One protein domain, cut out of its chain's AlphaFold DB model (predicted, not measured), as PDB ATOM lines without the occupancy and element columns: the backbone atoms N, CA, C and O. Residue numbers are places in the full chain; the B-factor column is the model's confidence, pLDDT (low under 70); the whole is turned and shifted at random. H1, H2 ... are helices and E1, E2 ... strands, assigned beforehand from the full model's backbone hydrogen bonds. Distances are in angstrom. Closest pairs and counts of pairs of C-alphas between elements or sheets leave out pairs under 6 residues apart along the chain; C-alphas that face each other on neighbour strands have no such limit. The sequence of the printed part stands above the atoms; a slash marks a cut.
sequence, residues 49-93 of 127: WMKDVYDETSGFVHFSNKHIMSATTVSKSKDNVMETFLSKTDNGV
ATOM      1  N   TRP A  49      14.879  -4.714 -54.286       92.88
ATOM      2  CA  TRP A  49      13.583  -4.566 -53.612       92.88
ATOM      3  C   TRP A  49      12.494  -5.511 -54.148       92.88
ATOM      4  O   TRP A  49      11.537  -5.828 -53.444       92.88
ATOM      5  N   MET A  50      12.627  -5.983 -55.391       92.19
ATOM      6  CA  MET A  50      11.619  -6.814 -56.047       92.19
ATOM      7  C   MET A  50      11.502  -8.195 -55.408       92.19
ATOM      8  O   MET A  50      10.435  -8.804 -55.488       92.19
ATOM      9  N   LYS A  51      12.562  -8.685 -54.755       92.50
ATOM     10  CA  LYS A  51      12.515  -9.958 -54.038       92.50
ATOM     11  C   LYS A  51      11.460  -9.921 -52.935       92.50
ATOM     12  O   LYS A  51      10.595 -10.791 -52.904       92.50
ATOM     13  N   ASP A  52      11.517  -8.907 -52.077       92.25
ATOM     14  CA  ASP A  52      10.609  -8.784 -50.938       92.25
ATOM     15  C   ASP A  52       9.182  -8.512 -51.414       92.25
ATOM     16  O   ASP A  52       8.243  -9.164 -50.962       92.25
ATOM     17  N   VAL A  53       9.020  -7.635 -52.413       91.38
ATOM     18  CA  VAL A  53       7.707  -7.379 -53.021       91.38
ATOM     19  C   VAL A  53       7.117  -8.661 -53.610       91.38
ATOM     20  O   VAL A  53       5.956  -8.962 -53.349       91.38
ATOM     21  N   TYR A  54       7.885  -9.445 -54.370       90.44
ATOM     22  CA  TYR A  54       7.388 -10.696 -54.947       90.44
ATOM     23  C   TYR A  54       7.053 -11.730 -53.863       90.44
ATOM     24  O   TYR A  54       5.969 -12.310 -53.896       90.44
ATOM     25  N   ASP A  55       7.950 -11.963 -52.904       89.69
ATOM     26  CA  ASP A  55       7.766 -12.982 -51.862       89.69
ATOM     27  C   ASP A  55       6.541 -12.661 -50.978       89.69
ATOM     28  O   ASP A  55       5.772 -13.559 -50.626       89.69
ATOM     29  N   GLU A  56       6.296 -11.381 -50.685       88.19
ATOM     30  CA  GLU A  56       5.160 -10.940 -49.869       88.19
ATOM     31  C   GLU A  56       3.836 -10.884 -50.646       88.19
ATOM     32  O   GLU A  56       2.784 -11.210 -50.092       88.19
ATOM     33  N   THR A  57       3.861 -10.504 -51.928       86.12
ATOM     34  CA  THR A  57       2.632 -10.303 -52.725       86.12
ATOM     35  C   THR A  57       2.182 -11.543 -53.493       86.12
ATOM     36  O   THR A  57       0.980 -11.752 -53.660       86.12
ATOM     37  N   SER A  58       3.100 -12.421 -53.910       85.19
ATOM     38  CA  SER A  58       2.750 -13.682 -54.590       85.19
ATOM     39  C   SER A  58       1.897 -14.600 -53.704       85.19
ATOM     40  O   SER A  58       1.025 -15.316 -54.201       85.19
ATOM     41  N   GLY A  59       2.054 -14.506 -52.380       80.38
ATOM     42  CA  GLY A  59       1.206 -15.180 -51.396       80.38
ATOM     43  C   GLY A  59      -0.248 -14.691 -51.334       80.38
ATOM     44  O   GLY A  59      -1.042 -15.307 -50.629       80.38
ATOM     45  N   PHE A  60      -0.616 -13.609 -52.028       77.44
ATOM     46  CA  PHE A  60      -2.019 -13.201 -52.216       77.44
ATOM     47  C   PHE A  60      -2.624 -13.737 -53.522       77.44
ATOM     48  O   PHE A  60      -3.839 -13.705 -53.706       77.44
ATOM     49  N   VAL A  61      -1.787 -14.213 -54.447       82.31
ATOM     50  CA  VAL A  61      -2.224 -14.898 -55.672       82.31
ATOM     51  C   VAL A  61      -2.423 -16.383 -55.385       82.31
ATOM     52  O   VAL A  61      -3.405 -16.993 -55.808       82.31
ATOM     53  N   HIS A  62      -1.492 -16.969 -54.635       78.06
ATOM     54  CA  HIS A  62      -1.594 -18.329 -54.134       78.06
ATOM     55  C   HIS A  62      -2.238 -18.292 -52.756       78.06
ATOM     56  O   HIS A  62      -1.663 -17.689 -51.860       78.06
ATOM     57  N   PHE A  63      -3.389 -18.944 -52.563       75.50
ATOM     58  CA  PHE A  63      -4.046 -18.996 -51.255       75.50
ATOM     59  C   PHE A  63      -3.065 -19.460 -50.159       75.50
ATOM     60  O   PHE A  63      -2.740 -20.640 -50.054       75.50
ATOM     61  N   SER A  64      -2.557 -18.507 -49.376       81.25
ATOM     62  CA  SER A  64      -1.535 -18.702 -48.352       81.25
ATOM     63  C   SER A  64      -1.970 -18.137 -46.999       81.25
ATOM     64  O   SER A  64      -2.981 -17.440 -46.880       81.25
ATOM     65  N   ASN A  65      -1.142 -18.365 -45.975       82.56
ATOM     66  CA  ASN A  65      -1.329 -17.792 -44.640       82.56
ATOM     67  C   ASN A  65      -1.435 -16.260 -44.651       82.56
ATOM     68  O   ASN A  65      -2.020 -15.698 -43.727       82.56
ATOM     69  N   LYS A  66      -0.918 -15.576 -45.685       83.38
ATOM     70  CA  LYS A  66      -1.042 -14.119 -45.821       83.38
ATOM     71  C   LYS A  66      -2.509 -13.684 -45.859       83.38
ATOM     72  O   LYS A  66      -2.836 -12.743 -45.150       83.38
ATOM     73  N   HIS A  67      -3.393 -14.413 -46.553       77.50
ATOM     74  CA  HIS A  67      -4.830 -14.095 -46.589       77.50
ATOM     75  C   HIS A  67      -5.500 -14.196 -45.218       77.50
ATOM     76  O   HIS A  67      -6.364 -13.389 -44.886       77.50
ATOM     77  N   ILE A  68      -5.121 -15.202 -44.426       82.81
ATOM     78  CA  ILE A  68      -5.723 -15.443 -43.111       82.81
ATOM     79  C   ILE A  68      -5.212 -14.403 -42.113       82.81
ATOM     80  O   ILE A  68      -5.998 -13.779 -41.401       82.81
ATOM     81  N   MET A  69      -3.897 -14.181 -42.082       84.06
ATOM     82  CA  MET A  69      -3.265 -13.277 -41.122       84.06
ATOM     83  C   MET A  69      -3.572 -11.809 -41.420       84.06
ATOM     84  O   MET A  69      -3.758 -11.040 -40.485       84.06
ATOM     85  N   SER A  70      -3.689 -11.409 -42.693       79.94
ATOM     86  CA  SER A  70      -4.073 -10.033 -43.043       79.94
ATOM     87  C   SER A  70      -5.514  -9.702 -42.657       79.94
ATOM     88  O   SER A  70      -5.838  -8.539 -42.442       79.94
ATOM     89  N   ALA A  71      -6.378 -10.717 -42.581       82.25
ATOM     90  CA  ALA A  71      -7.780 -10.584 -42.206       82.25
ATOM     91  C   ALA A  71      -8.022 -10.734 -40.695       82.25
ATOM     92  O   ALA A  71      -9.148 -10.534 -40.247       82.25
ATOM     93  N   THR A  72      -7.000 -11.110 -39.917       86.88
ATOM     94  CA  THR A  72      -7.130 -11.448 -38.494       86.88
ATOM     95  C   THR A  72      -6.443 -10.410 -37.618       86.88
ATOM     96  O   THR A  72      -5.282 -10.066 -37.823       86.88
ATOM     97  N   THR A  73      -7.148  -9.921 -36.603       86.31
ATOM     98  CA  THR A  73      -6.638  -8.940 -35.636       86.31
ATOM     99  C   THR A  73      -6.923  -9.389 -34.207       86.31
ATOM    100  O   THR A  73      -7.803 -10.214 -33.972       86.31
ATOM    101  N   VAL A  74      -6.174  -8.874 -33.232       86.88
ATOM    102  CA  VAL A  74      -6.491  -9.089 -31.811       86.88
ATOM    103  C   VAL A  74      -7.682  -8.206 -31.438       86.88
ATOM    104  O   VAL A  74      -7.683  -7.013 -31.757       86.88
ATOM    105  N   SER A  75      -8.686  -8.780 -30.770       85.06
ATOM    106  CA  SER A  75      -9.875  -8.037 -30.345       85.06
ATOM    107  C   SER A  75      -9.479  -6.892 -29.419       85.06
ATOM    108  O   SER A  75      -8.761  -7.077 -28.440       85.06
ATOM    109  N   LYS A  76      -9.998  -5.694 -29.697       83.75
ATOM    110  CA  LYS A  76      -9.789  -4.517 -28.836       83.75
ATOM    111  C   LYS A  76     -10.618  -4.553 -27.550       83.75
ATOM    112  O   LYS A  76     -10.406  -3.718 -26.679       83.75
ATOM    113  N   SER A  77     -11.602  -5.451 -27.466       86.44
ATOM    114  CA  SER A  77     -12.619  -5.462 -26.404       86.44
ATOM    115  C   SER A  77     -12.576  -6.692 -25.500       86.44
ATOM    116  O   SER A  77     -13.194  -6.682 -24.438       86.44
ATOM    117  N   LYS A  78     -11.883  -7.758 -25.918       90.31
ATOM    118  CA  LYS A  78     -11.836  -9.037 -25.206       90.31
ATOM    119  C   LYS A  78     -10.411  -9.564 -25.165       90.31
ATOM    120  O   LYS A  78      -9.782  -9.726 -26.210       90.31
ATOM    121  N   ASP A  79      -9.950  -9.902 -23.969       90.38
ATOM    122  CA  ASP A  79      -8.654 -10.544 -23.786       90.38
ATOM    123  C   ASP A  79      -8.647 -11.944 -24.409       90.38
ATOM    124  O   ASP A  79      -9.630 -12.685 -24.328       90.38
ATOM    125  N   ASN A  80      -7.518 -12.318 -25.016       90.00
ATOM    126  CA  ASN A  80      -7.295 -13.625 -25.648       90.00
ATOM    127  C   ASN A  80      -8.272 -13.980 -26.788       90.00
ATOM    128  O   ASN A  80      -8.452 -15.156 -27.104       90.00
ATOM    129  N   VAL A  81      -8.887 -12.983 -27.433       91.44
ATOM    130  CA  VAL A  81      -9.759 -13.186 -28.600       91.44
ATOM    131  C   VAL A  81      -9.103 -12.621 -29.857       91.44
ATOM    132  O   VAL A  81      -8.622 -11.489 -29.866       91.44
ATOM    133  N   MET A  82      -9.124 -13.401 -30.939       88.69
ATOM    134  CA  MET A  82      -8.792 -12.941 -32.289       88.69
ATOM    135  C   MET A  82     -10.071 -12.795 -33.116       88.69
ATOM    136  O   MET A  82     -10.982 -13.616 -33.021       88.69
ATOM    137  N   GLU A  83     -10.133 -11.750 -33.928       87.94
ATOM    138  CA  GLU A  83     -11.250 -11.431 -34.811       87.94
ATOM    139  C   GLU A  83     -10.770 -11.502 -36.259       87.94
ATOM    140  O   GLU A  83      -9.859 -10.772 -36.652       87.94
ATOM    141  N   THR A  84     -11.393 -12.375 -37.050       86.56
ATOM    142  CA  THR A  84     -11.136 -12.495 -38.488       86.56
ATOM    143  C   THR A  84     -12.290 -11.883 -39.269       86.56
ATOM    144  O   THR A  84     -13.451 -12.227 -39.049       86.56
ATOM    145  N   PHE A  85     -11.978 -10.986 -40.202       85.12
ATOM    146  CA  PHE A  85     -12.965 -10.301 -41.027       85.12
ATOM    147  C   PHE A  85     -12.930 -10.813 -42.470       85.12
ATOM    148  O   PHE A  85     -11.931 -10.664 -43.166       85.12
ATOM    149  N   LEU A  86     -14.038 -11.393 -42.935       82.31
ATOM    150  CA  LEU A  86     -14.207 -11.857 -44.313       82.31
ATOM    151  C   LEU A  86     -15.300 -11.030 -44.982       82.31
ATOM    152  O   LEU A  86     -16.468 -11.108 -44.600       82.31
ATOM    153  N   SER A  87     -14.938 -10.217 -45.970       82.06
ATOM    154  CA  SER A  87     -15.913  -9.415 -46.705       82.06
ATOM    155  C   SER A  87     -15.421  -9.061 -48.108       82.06
ATOM    156  O   SER A  87     -14.270  -9.313 -48.454       82.06
ATOM    157  N   LYS A  88     -16.295  -8.446 -48.914       79.19
ATOM    158  CA  LYS A  88     -15.938  -7.891 -50.229       79.19
ATOM    159  C   LYS A  88     -14.965  -6.705 -50.134       79.19
ATOM    160  O   LYS A  88     -14.310  -6.374 -51.116       79.19
ATOM    161  N   THR A  89     -14.909  -6.037 -48.986       77.88
ATOM    162  CA  THR A  89     -14.047  -4.880 -48.734       77.88
ATOM    163  C   THR A  89     -13.034  -5.184 -47.643       77.88
ATOM    164  O   THR A  89     -13.360  -5.831 -46.645       77.88
ATOM    165  N   ASP A  90     -11.830  -4.644 -47.783       71.94
ATOM    166  CA  ASP A  90     -10.838  -4.715 -46.718       71.94
ATOM    167  C   ASP A  90     -11.269  -3.861 -45.522       71.94
ATOM    168  O   ASP A  90     -11.759  -2.738 -45.679       71.94
ATOM    169  N   ASN A  91     -11.057  -4.375 -44.313       71.56
ATOM    170  CA  ASN A  91     -11.318  -3.653 -43.074       71.56
ATOM    171  C   ASN A  91     -10.016  -3.521 -42.284       71.56
ATOM    172  O   ASN A  91      -9.272  -4.485 -42.137       71.56
ATOM    173  N   GLY A  92      -9.720  -2.317 -41.798       75.00
ATOM    174  CA  GLY A  92      -8.565  -2.088 -40.927       75.00
ATOM    175  C   GLY A  92      -7.192  -2.006 -41.609       75.00
ATOM    176  O   GLY A  92      -6.192  -1.904 -40.902       75.00
ATOM    177  N   VAL A  93      -7.098  -1.982 -42.947       81.06
ATOM    178  CA  VAL A  93      -5.813  -1.740 -43.634       81.06
ATOM    179  C   VAL A  93      -5.354  -0.301 -43.386       81.06
ATOM    180  O   VAL A  93      -6.040   0.661 -43.750       81.06
TER     181      VAL A  93
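AT A GLANCE: This is residues 49 to 93 of the 127 residues of an uncharacterized protein of Flavobacterium sp. (UniProt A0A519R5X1). The model is a drawn-out chain with a small hairpin of two strands, E1 and E2, toward one end and the helix H1 at the other, its residues 50 to 55 sticking out free. The short helix H2 lies between them along the length, and after E2 the last stretch runs out to one side and turns back near residue 89. The printed part has 45 residues with two named helices and two named strands, in the order H1, H2, E1, E2; the sheet, E1 - E2, is antiparallel. The class is mixed, helices and strands, with 21 residues, under half, in named elements. The whole is loose, with a radius of gyration of the C-alphas of 13.0 A, and elongated, spanning 38 by 22 by 17 A.

IN THESE COORDINATES: Strand E1 is residues 72 to 74, 7.1 A from first to last C-alpha, and E2 is residues 82 to 84, 6.6 A, ending with C-alpha 84 at (-11.136, -12.495, -38.488). H2 is residues 65 to 70, 8.4 A. H1 is residues 50 to 58, 11.3 A, beginning with C-alpha 50 at (11.619, -6.814, -56.047).

HOW THE PARTS SIT: E1 and E2 form a hairpin, antiparallel at 152 degrees; N 73 and O 83 are within hydrogen-bond range at 2.8 A. The closest C-alphas of H2 and E2, those of Ile 68 and Thr 84, are 7.7 A apart. H1 and H2 are only just apart, at 8.1 A. H1 is apart from E1 and E2. In H1 and H2 every O i to N i+4 pair is within hydrogen-bond range.

THE WHOLE: The two C-alphas farthest apart, those of Met 50 and Lys 78, are 38.8 A apart. The printed part has no cut. The link from H2 to E1 is tight; those from H1 to H2 and from E1 to E2 are short. Mean pLDDT of the printed part is 84.3, and no printed residue is under 70.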